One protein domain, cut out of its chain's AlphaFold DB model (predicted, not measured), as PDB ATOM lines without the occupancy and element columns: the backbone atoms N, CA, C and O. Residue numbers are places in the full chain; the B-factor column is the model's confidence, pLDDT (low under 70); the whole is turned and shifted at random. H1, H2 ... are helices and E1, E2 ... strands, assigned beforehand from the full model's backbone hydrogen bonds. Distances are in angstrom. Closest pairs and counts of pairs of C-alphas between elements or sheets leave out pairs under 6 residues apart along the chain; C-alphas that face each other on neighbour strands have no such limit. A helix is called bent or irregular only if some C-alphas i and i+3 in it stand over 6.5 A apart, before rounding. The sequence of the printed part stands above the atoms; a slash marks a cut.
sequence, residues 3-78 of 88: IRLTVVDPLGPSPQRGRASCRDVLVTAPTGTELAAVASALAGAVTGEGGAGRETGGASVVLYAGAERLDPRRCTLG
ATOM      1  N   ILE A   3     255.393 274.853 266.572       93.38
ATOM      2  CA  ILE A   3     254.000 274.480 266.322       93.38
ATOM      3  C   ILE A   3     253.444 273.643 267.471       93.38
ATOM      4  O   ILE A   3     254.171 272.905 268.142       93.38
ATOM      5  N   ARG A   4     252.141 273.763 267.694       94.38
ATOM      6  CA  ARG A   4     251.345 272.952 268.609       94.38
ATOM      7  C   ARG A   4     250.736 271.790 267.845       94.38
ATOM      8  O   ARG A   4     250.022 272.015 266.877       94.38
ATOM      9  N   LEU A   5     250.987 270.571 268.301       93.00
ATOM     10  CA  LEU A   5     250.340 269.368 267.785       93.00
ATOM     11  C   LEU A   5     249.513 268.738 268.900       93.00
ATOM     12  O   LEU A   5     250.026 268.538 269.999       93.00
ATOM     13  N   THR A   6     248.259 268.409 268.628       92.31
ATOM     14  CA  THR A   6     247.424 267.652 269.560       92.31
ATOM     15  C   THR A   6     247.509 266.186 269.176       92.31
ATOM     16  O   THR A   6     246.973 265.793 268.151       92.31
ATOM     17  N   VAL A   7     248.180 265.370 269.982       90.62
ATOM     18  CA  VAL A   7     248.336 263.937 269.714       90.62
ATOM     19  C   VAL A   7     247.290 263.160 270.498       90.62
ATOM     20  O   VAL A   7     247.197 263.288 271.722       90.62
ATOM     21  N   VAL A   8     246.492 262.369 269.797       87.88
ATOM     22  CA  VAL A   8     245.445 261.521 270.351       87.88
ATOM     23  C   VAL A   8     246.019 260.134 270.620       87.88
ATOM     24  O   VAL A   8     246.638 259.507 269.767       87.88
ATOM     25  N   ASP A   9     245.814 259.642 271.837       81.31
ATOM     26  CA  ASP A   9     246.097 258.261 272.191       81.31
ATOM     27  C   ASP A   9     245.014 257.344 271.592       81.31
ATOM     28  O   ASP A   9     243.839 257.472 271.959       81.31
ATOM     29  N   PRO A  10     245.369 256.412 270.687       70.44
ATOM     30  CA  PRO A  10     244.391 255.539 270.040       70.44
ATOM     31  C   PRO A  10     243.840 254.457 270.978       70.44
ATOM     32  O   PRO A  10     242.837 253.825 270.652       70.44
ATOM     33  N   LEU A  11     244.481 254.214 272.128       70.38
ATOM     34  CA  LEU A  11     244.049 253.217 273.110       70.38
ATOM     35  C   LEU A  11     243.035 253.792 274.113       70.38
ATOM     36  O   LEU A  11     242.472 253.040 274.912       70.38
ATOM     37  N   GLY A  12     242.746 255.094 274.035       61.97
ATOM     38  CA  GLY A  12     241.779 255.770 274.886       61.97
ATOM     39  C   GLY A  12     242.287 255.991 276.319       61.97
ATOM     40  O   GLY A  12     243.422 255.658 276.667       61.97
ATOM     41  N   PRO A  13     241.459 256.581 277.198       60.12
ATOM     42  CA  PRO A  13     241.848 256.832 278.579       60.12
ATOM     43  C   PRO A  13     242.100 255.501 279.296       60.12
ATOM     44  O   PRO A  13     241.173 254.777 279.659       60.12
ATOM     45  N   SER A  14     243.372 255.169 279.511       57.47
ATOM     46  CA  SER A  14     243.733 253.964 280.256       57.47
ATOM     47  C   SER A  14     243.213 254.066 281.702       57.47
ATOM     48  O   SER A  14     243.455 255.076 282.377       57.47
ATOM     49  N   PRO A  15     242.528 253.026 282.223       54.88
ATOM     50  CA  PRO A  15     241.891 253.064 283.545       54.88
ATOM     51  C   PRO A  15     242.904 253.260 284.680       54.88
ATOM     52  O   PRO A  15     242.564 253.757 285.747       54.88
ATOM     53  N   GLN A  16     244.172 252.930 284.429       56.56
ATOM     54  CA  GLN A  16     245.274 253.089 285.373       56.56
ATOM     55  C   GLN A  16     245.859 254.511 285.398       56.56
ATOM     56  O   GLN A  16     246.696 254.812 286.247       56.56
ATOM     57  N   ARG A  17     245.481 255.382 284.451       55.38
ATOM     58  CA  ARG A  17     246.205 256.634 284.189       55.38
ATOM     59  C   ARG A  17     245.360 257.898 284.227       55.38
ATOM     60  O   ARG A  17     245.958 258.968 284.249       55.38
ATOM     61  N   GLY A  18     244.026 257.798 284.264       51.34
ATOM     62  CA  GLY A  18     243.111 258.934 284.482       51.34
ATOM     63  C   GLY A  18     243.346 260.147 283.566       51.34
ATOM     64  O   GLY A  18     242.954 261.259 283.910       51.34
ATOM     65  N   ARG A  19     244.045 259.961 282.439       54.66
ATOM     66  CA  ARG A  19     244.507 261.032 281.551       54.66
ATOM     67  C   ARG A  19     243.575 261.174 280.359       54.66
ATOM     68  O   ARG A  19     243.006 260.191 279.889       54.66
ATOM     69  N   ALA A  20     243.461 262.411 279.880       59.50
ATOM     70  CA  ALA A  20     242.767 262.731 278.643       59.50
ATOM     71  C   ALA A  20     243.327 261.889 277.486       59.50
ATOM     72  O   ALA A  20     244.534 261.667 277.403       59.50
ATOM     73  N   SER A  21     242.439 261.459 276.589       73.00
ATOM     74  CA  SER A  21     242.783 260.708 275.372       73.00
ATOM     75  C   SER A  21     243.614 261.526 274.379       73.00
ATOM     76  O   SER A  21     243.961 261.011 273.329       73.00
ATOM     77  N   CYS A  22     243.895 262.799 274.660       80.50
ATOM     78  CA  CYS A  22     244.653 263.699 273.805       80.50
ATOM     79  C   CYS A  22     245.662 264.516 274.620       80.50
ATOM     80  O   CYS A  22     245.459 264.787 275.810       80.50
ATOM     81  N   ARG A  23     246.761 264.911 273.974       86.81
ATOM     82  CA  ARG A  23     247.823 265.705 274.584       86.81
ATOM     83  C   ARG A  23     248.401 266.715 273.605       86.81
ATOM     84  O   ARG A  23     248.839 266.349 272.522       86.81
ATOM     85  N   ASP A  24     248.489 267.964 274.043       90.62
ATOM     86  CA  ASP A  24     249.190 269.004 273.296       90.62
ATOM     87  C   ASP A  24     250.709 268.872 273.480       90.62
ATOM     88  O   ASP A  24     251.221 268.836 274.605       90.62
ATOM     89  N   VAL A  25     251.435 268.827 272.365       91.25
ATOM     90  CA  VAL A  25     252.894 268.780 272.287       91.25
ATOM     91  C   VAL A  25     253.385 270.007 271.527       91.25
ATOM     92  O   VAL A  25     252.964 270.274 270.402       91.25
ATOM     93  N   LEU A  26     254.294 270.760 272.147       92.94
ATOM     94  CA  LEU A  26     255.011 271.843 271.481       92.94
ATOM     95  C   LEU A  26     256.225 271.270 270.757       92.94
ATOM     96  O   LEU A  26     257.114 270.703 271.392       92.94
ATOM     97  N   VAL A  27     256.269 271.445 269.439       92.06
ATOM     98  CA  VAL A  27     257.387 271.020 268.599       92.06
ATOM     99  C   VAL A  27     258.132 272.250 268.109       92.06
ATOM    100  O   VAL A  27     257.587 273.068 267.369       92.06
ATOM    101  N   THR A  28     259.396 272.363 268.507       92.38
ATOM    102  CA  THR A  28     260.306 273.408 268.035       92.38
ATOM    103  C   THR A  28     261.307 272.788 267.072       92.38
ATOM    104  O   THR A  28     262.214 272.071 267.487       92.38
ATOM    105  N   ALA A  29     261.136 273.060 265.782       89.12
ATOM    106  CA  ALA A  29     261.978 272.539 264.708       89.12
ATOM    107  C   ALA A  29     262.053 273.553 263.552       89.12
ATOM    108  O   ALA A  29     261.267 274.500 263.526       89.12
ATOM    109  N   PRO A  30     262.993 273.446 262.604       89.31
ATOM    110  CA  PRO A  30     262.952 274.219 261.358       89.31
ATOM    111  C   PRO A  30     261.731 273.882 260.482       89.31
ATOM    112  O   PRO A  30     261.193 272.778 260.558       89.31
ATOM    113  N   THR A  31     261.307 274.814 259.623       87.44
ATOM    114  CA  THR A  31     260.287 274.534 258.594       87.44
ATOM    115  C   THR A  31     260.799 273.503 257.604       87.44
ATOM    116  O   THR A  31     261.965 273.564 257.221       87.44
ATOM    117  N   GLY A  32     259.947 272.550 257.220       90.00
ATOM    118  CA  GLY A  32     260.341 271.445 256.344       90.00
ATOM    119  C   GLY A  32     260.993 270.270 257.081       90.00
ATOM    120  O   GLY A  32     261.525 269.367 256.444       90.00
ATOM    121  N   THR A  33     260.983 270.260 258.419       93.19
ATOM    122  CA  THR A  33     261.484 269.112 259.195       93.19
ATOM    123  C   THR A  33     260.610 267.891 258.937       93.19
ATOM    124  O   THR A  33     259.394 267.972 259.091       93.19
ATOM    125  N   GLU A  34     261.220 266.757 258.590       92.81
ATOM    126  CA  GLU A  34     260.506 265.491 258.404       92.81
ATOM    127  C   GLU A  34     259.802 265.052 259.696       92.81
ATOM    128  O   GLU A  34     260.388 265.064 260.785       92.81
ATOM    129  N   LEU A  35     258.559 264.585 259.578       90.56
ATOM    130  CA  LEU A  35     257.790 264.064 260.710       90.56
ATOM    131  C   LEU A  35     258.500 262.877 261.397       90.56
ATOM    132  O   LEU A  35     258.400 262.716 262.613       90.56
ATOM    133  N   ALA A  36     259.283 262.089 260.652       90.44
ATOM    134  CA  ALA A  36     260.091 260.985 261.171       90.44
ATOM    135  C   ALA A  36     261.051 261.417 262.288       90.44
ATOM    136  O   ALA A  36     261.249 260.666 263.243       90.44
ATOM    137  N   ALA A  37     261.605 262.631 262.207       90.00
ATOM    138  CA  ALA A  37     262.544 263.147 263.199       90.00
ATOM    139  C   ALA A  37     261.887 263.397 264.568       90.00
ATOM    140  O   ALA A  37     262.564 263.357 265.593       90.00
ATOM    141  N   VAL A  38     260.571 263.633 264.596       89.25
ATOM    142  CA  VAL A  38     259.814 263.940 265.823       89.25
ATOM    143  C   VAL A  38     258.854 262.822 266.243       89.25
ATOM    144  O   VAL A  38     258.339 262.856 267.357       89.25
ATOM    145  N   ALA A  39     258.645 261.800 265.406       88.75
ATOM    146  CA  ALA A  39     257.675 260.725 265.638       88.75
ATOM    147  C   ALA A  39     257.890 259.979 266.967       88.75
ATOM    148  O   ALA A  39     256.950 259.807 267.743       88.75
ATOM    149  N   SER A  40     259.130 259.586 267.276       84.44
ATOM    150  CA  SER A  40     259.445 258.889 268.532       84.44
ATOM    151  C   SER A  40     259.230 259.777 269.761       84.44
ATOM    152  O   SER A  40     258.768 259.301 270.798       84.44
ATOM    153  N   ALA A  41     259.521 261.077 269.645       85.06
ATOM    154  CA  ALA A  41     259.295 262.041 270.720       85.06
ATOM    155  C   ALA A  41     257.795 262.275 270.965       85.06
ATOM    156  O   ALA A  41     257.363 262.325 272.118       85.06
ATOM    157  N   LEU A  42     256.989 262.351 269.898       86.81
ATOM    158  CA  LEU A  42     255.528 262.439 269.983       86.81
ATOM    159  C   LEU A  42     254.936 261.194 270.657       86.81
ATOM    160  O   LEU A  42     254.143 261.325 271.588       86.81
ATOM    161  N   ALA A  43     255.378 259.995 270.262       83.44
ATOM    162  CA  ALA A  43     254.940 258.745 270.884       83.44
ATOM    163  C   ALA A  43     255.259 258.705 272.392       83.44
ATOM    164  O   ALA A  43     254.393 258.364 273.199       83.44
ATOM    165  N   GLY A  44     256.467 259.123 272.790       80.06
ATOM    166  CA  GLY A  44     256.858 259.221 274.202       80.06
ATOM    167  C   GLY A  44     256.029 260.236 275.002       80.06
ATOM    168  O   GLY A  44     255.681 259.994 276.162       80.06
ATOM    169  N   ALA A  45     255.647 261.358 274.385       81.19
ATOM    170  CA  ALA A  45     254.824 262.377 275.035       81.19
ATOM    171  C   ALA A  45     253.423 261.849 275.403       81.19
ATOM    172  O   ALA A  45     252.910 262.160 276.486       81.19
ATOM    173  N   VAL A  46     252.829 261.021 274.536       78.88
ATOM    174  CA  VAL A  46     251.507 260.405 274.746       78.88
ATOM    175  C   VAL A  46     251.566 259.286 275.780       78.88
ATOM    176  O   VAL A  46     250.829 259.315 276.771       78.88
ATOM    177  N   THR A  47     252.509 258.349 275.629       73.94
ATOM    178  CA  THR A  47     252.695 257.247 276.588       73.94
ATOM    179  C   THR A  47     253.145 257.751 277.954       73.94
ATOM    180  O   THR A  47     253.037 257.040 278.950       73.94
ATOM    181  N   GLY A  48     253.550 259.021 278.061       62.09
ATOM    182  CA  GLY A  48     253.841 259.724 279.299       62.09
ATOM    183  C   GLY A  48     254.956 259.078 280.109       62.09
ATOM    184  O   GLY A  48     254.917 259.186 281.335       62.09
ATOM    185  N   GLU A  49     255.897 258.415 279.440       58.56
ATOM    186  CA  GLU A  49     257.270 258.221 279.920       58.56
ATOM    187  C   GLU A  49     257.938 259.602 279.936       58.56
ATOM    188  O   GLU A  49     258.693 259.996 279.055       58.56
ATOM    189  N   GLY A  50     257.538 260.419 280.912       51.31
ATOM    190  CA  GLY A  50     257.974 261.805 281.071       51.31
ATOM    191  C   GLY A  50     259.370 261.947 281.675       51.31
ATOM    192  O   GLY A  50     259.650 262.968 282.294       51.31
ATOM    193  N   GLY A  51     260.235 260.944 281.555       45.53
ATOM    194  CA  GLY A  51     261.551 260.988 282.167       45.53
ATOM    195  C   GLY A  51     262.421 259.817 281.753       45.53
ATOM    196  O   GLY A  51     261.993 258.676 281.816       45.53
ATOM    197  N   ALA A  52     263.663 260.154 281.417       39.31
ATOM    198  CA  ALA A  52     264.776 259.266 281.108       39.31
ATOM    199  C   ALA A  52     264.674 258.519 279.773       39.31
ATOM    200  O   ALA A  52     263.746 257.771 279.490       39.31
ATOM    201  N   GLY A  53     265.703 258.739 278.953       47.25
ATOM    202  CA  GLY A  53     265.919 258.026 277.711       47.25
ATOM    203  C   GLY A  53     265.782 256.525 277.909       47.25
ATOM    204  O   GLY A  53     266.573 255.884 278.595       47.25
ATOM    205  N   ARG A  54     264.782 255.965 277.250       44.19
ATOM    206  CA  ARG A  54     264.883 254.623 276.723       44.19
ATOM    207  C   ARG A  54     264.443 254.729 275.288       44.19
ATOM    208  O   ARG A  54     263.273 254.980 275.006       44.19
ATOM    209  N   GLU A  55     265.413 254.612 274.392       51.16
ATOM    210  CA  GLU A  55     265.150 254.310 272.996       51.16
ATOM    211  C   GLU A  55     264.116 253.180 272.931       51.16
ATOM    212  O   GLU A  55     264.423 252.007 273.152       51.16
ATOM    213  N   THR A  56     262.854 253.543 272.680       48.78
ATOM    214  CA  THR A  56     261.829 252.584 272.280       48.78
ATOM    215  C   THR A  56     262.217 252.191 270.868       48.78
ATOM    216  O   THR A  56     261.848 252.833 269.886       48.78
ATOM    217  N   GLY A  57     263.132 251.229 270.808       44.44
ATOM    218  CA  GLY A  57     263.784 250.793 269.595       44.44
ATOM    219  C   GLY A  57     262.761 250.331 268.571       44.44
ATOM    220  O   GLY A  57     261.837 249.587 268.887       44.44
ATOM    221  N   GLY A  58     262.963 250.776 267.333       49.56
ATOM    222  CA  GLY A  58     262.555 250.080 266.114       49.56
ATOM    223  C   GLY A  58     261.061 249.899 265.841       49.56
ATOM    224  O   GLY A  58     260.728 249.427 264.756       49.56
ATOM    225  N   ALA A  59     260.155 250.254 266.754       55.97
ATOM    226  CA  ALA A  59     258.728 250.145 266.494       55.97
ATOM    227  C   ALA A  59     258.310 251.237 265.502       55.97
ATOM    228  O   ALA A  59     258.452 252.429 265.767       55.97
ATOM    229  N   SER A  60     257.811 250.822 264.337       67.44
ATOM    230  CA  SER A  60     257.251 251.731 263.340       67.44
ATOM    231  C   SER A  60     256.028 252.433 263.939       67.44
ATOM    232  O   SER A  60     254.959 251.837 264.061       67.44
ATOM    233  N   VAL A  61     256.201 253.688 264.367       79.19
ATOM    234  CA  VAL A  61     255.102 254.536 264.839       79.19
ATOM    235  C   VAL A  61     254.288 254.959 263.622       79.19
ATOM    236  O   VAL A  61     254.815 255.582 262.699       79.19
ATOM    237  N   VAL A  62     253.007 254.602 263.611       87.19
ATOM    238  CA  VAL A  62     252.069 255.047 262.580       87.19
ATOM    239  C   VAL A  62     251.340 256.274 263.106       87.19
ATOM    240  O   VAL A  62     250.712 256.208 264.159       87.19
ATOM    241  N   LEU A  63     251.442 257.381 262.375       89.50
ATOM    242  CA  LEU A  63     250.795 258.648 262.700       89.50
ATOM    243  C   LEU A  63     249.658 258.895 261.714       89.50
ATOM    244  O   LEU A  63     249.769 258.555 260.532       89.50
ATOM    245  N   TYR A  64     248.581 259.488 262.203       90.44
ATOM    246  CA  TYR A  64     247.433 259.865 261.393       90.44
ATOM    247  C   TYR A  64     247.239 261.375 261.474       90.44
ATOM    248  O   TYR A  64     247.739 262.005 262.388       90.44
ATOM    249  N   ALA A  65     246.559 261.967 260.501       90.69
ATOM    250  CA  ALA A  65     245.967 263.292 260.618       90.69
ATOM    251  C   ALA A  65     244.481 263.138 260.299       90.69
ATOM    252  O   ALA A  65     244.088 262.946 259.145       90.69
ATOM    253  N   GLY A  66     243.646 263.124 261.336       85.94
ATOM    254  CA  GLY A  66     242.251 262.711 261.194       85.94
ATOM    255  C   GLY A  66     242.144 261.258 260.712       85.94
ATOM    256  O   GLY A  66     242.488 260.337 261.444       85.94
ATOM    257  N   ALA A  67     241.657 261.048 259.486       82.19
ATOM    258  CA  ALA A  67     241.521 259.717 258.879       82.19
ATOM    259  C   ALA A  67     242.681 259.348 257.934       82.19
ATOM    260  O   ALA A  67     242.751 258.215 257.454       82.19
ATOM    261  N   GLU A  68     243.578 260.290 257.635       89.06
ATOM    262  CA  GLU A  68     244.677 260.080 256.697       89.06
ATOM    263  C   GLU A  68     245.903 259.525 257.419       89.06
ATOM    264  O   GLU A  68     246.346 260.078 258.423       89.06
ATOM    265  N   ARG A  69     246.477 258.434 256.904       91.38
ATOM    266  CA  ARG A  69     247.746 257.905 257.407       91.38
ATOM    267  C   ARG A  69     248.894 258.746 256.860       91.38
ATOM    268  O   ARG A  69     249.093 258.792 255.649       91.38
ATOM    269  N   LEU A  70     249.687 259.328 257.750       91.81
ATOM    270  CA  LEU A  70     250.847 260.121 257.367       91.81
ATOM    271  C   LEU A  70     252.047 259.226 257.062       91.81
ATOM    272  O   LEU A  70     252.335 258.265 257.784       91.81
ATOM    273  N   ASP A  71     252.780 259.580 256.009       91.69
ATOM    274  CA  ASP A  71     254.105 259.028 255.754       91.69
ATOM    275  C   ASP A  71     255.148 259.943 256.412       91.69
ATOM    276  O   ASP A  71     255.355 261.071 255.954       91.69
ATOM    277  N   PRO A  72     255.829 259.494 257.479       88.75
ATOM    278  CA  PRO A  72     256.697 260.362 258.256       88.75
ATOM    279  C   PRO A  72     257.939 260.847 257.489       88.75
ATOM    280  O   PRO A  72     258.590 261.788 257.936       88.75
ATOM    281  N   ARG A  73     258.269 260.233 256.346       89.12
ATOM    282  CA  ARG A  73     259.376 260.658 255.473       89.12
ATOM    283  C   ARG A  73     258.931 261.565 254.329       89.12
ATOM    284  O   ARG A  73     259.775 262.122 253.640       89.12
ATOM    285  N   ARG A  74     257.624 261.678 254.075       90.81
ATOM    286  CA  ARG A  74     257.078 262.566 253.033       90.81
ATOM    287  C   ARG A  74     256.383 263.788 253.616       90.81
ATOM    288  O   ARG A  74     256.328 264.810 252.947       90.81
ATOM    289  N   CYS A  75     255.859 263.682 254.835       92.81
ATOM    290  CA  CYS A  75     255.204 264.779 255.533       92.81
ATOM    291  C   CYS A  75     256.211 265.597 256.348       92.81
ATOM    292  O   CYS A  75     257.066 265.048 257.051       92.81
ATOM    293  N   THR A  76     256.058 266.914 256.293       94.50
ATOM    294  CA  THR A  76     256.979 267.895 256.869       94.50
ATOM    295  C   THR A  76     256.252 268.897 257.759       94.50
ATOM    296  O   THR A  76     255.114 269.280 257.500       94.50
ATOM    297  N   LEU A  77     256.908 269.332 258.834       92.88
ATOM    298  CA  LEU A  77     256.348 270.316 259.759       92.88
ATOM    299  C   LEU A  77     256.278 271.706 259.116       92.88
ATOM    300  O   LEU A  77     257.260 272.203 258.556       92.88
ATOM    301  N   GLY A  78     255.122 272.353 259.279       90.88
ATOM    302  CA  GLY A  78     254.822 273.683 258.751       90.88
ATOM    303  C   GLY A  78     254.077 273.706 257.425       90.88
ATOM    304  O   GLY A  78     253.731 274.788 256.957       90.88
TER     305      GLY A  78
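Overview. This is residues 3 to 78 of the 88 residues of an uncharacterized protein of Streptomyces sp. SID2955 (UniProt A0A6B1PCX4). One helix, H1, lies nearest the middle, with the hairpin E1 E2 packed on it through helix residues 38 to 47; a much smaller hairpin, E3 E4, lies farther out, with E3 near both E1 and H1. Two long loops, residues 9 to 21 and 48 to 62, reach away from this core. The printed part has 76 residues with one named helix and four named strands, in the order E1 E2 H1 E3 E4; both two-stranded sheets are antiparallel. The class is mixed, with 32 residues, under half, in named elements. The whole is compact, with a radius of gyration of the C-alphas of 12.7 A and spans of 37 by 30 by 22 A.

Arrangement. E1, residues 3 to 8, and E2, residues 22 to 28, form an antiparallel hairpin at 152 degrees, with N 5 and O 25 within hydrogen-bond range at 2.9 A and N 23 and O 7 at 2.8 A. The closest C-alphas of E2 and H1, residues 35 to 47, are those of Arg 23 and Val 46, 6.5 A apart. In H1, 7 of 9 O i to N i+4 pairs are within hydrogen-bond range. E3, residues 63 to 65, and E4, residues 68 to 70, form the other antiparallel hairpin, at 135 degrees, with N 65 and O 68 at 2.8 A. E1 and E3 are near each other; E4 and H1 are apart.

Along the chain. E1 is 16.0 A long from C-alpha 3 at (254.000, 274.480, 266.322), and E2 19.3 A. H1 is 18.0 A long and irregular: C-alphas 37 and 40 are 7.5 A apart. E3 ends at residue 65, and E4 ends with C-alpha 70 at (250.847, 260.121, 257.367).

Size, cuts and confidence. The C-alphas farthest apart, of Pro 15 and Thr 31, are 37.7 A apart. The printed part has no cut. The links E1 to E2 and H1 to E3 are long. Residues 12 to 20 and 48 to 60 have pLDDT under 70.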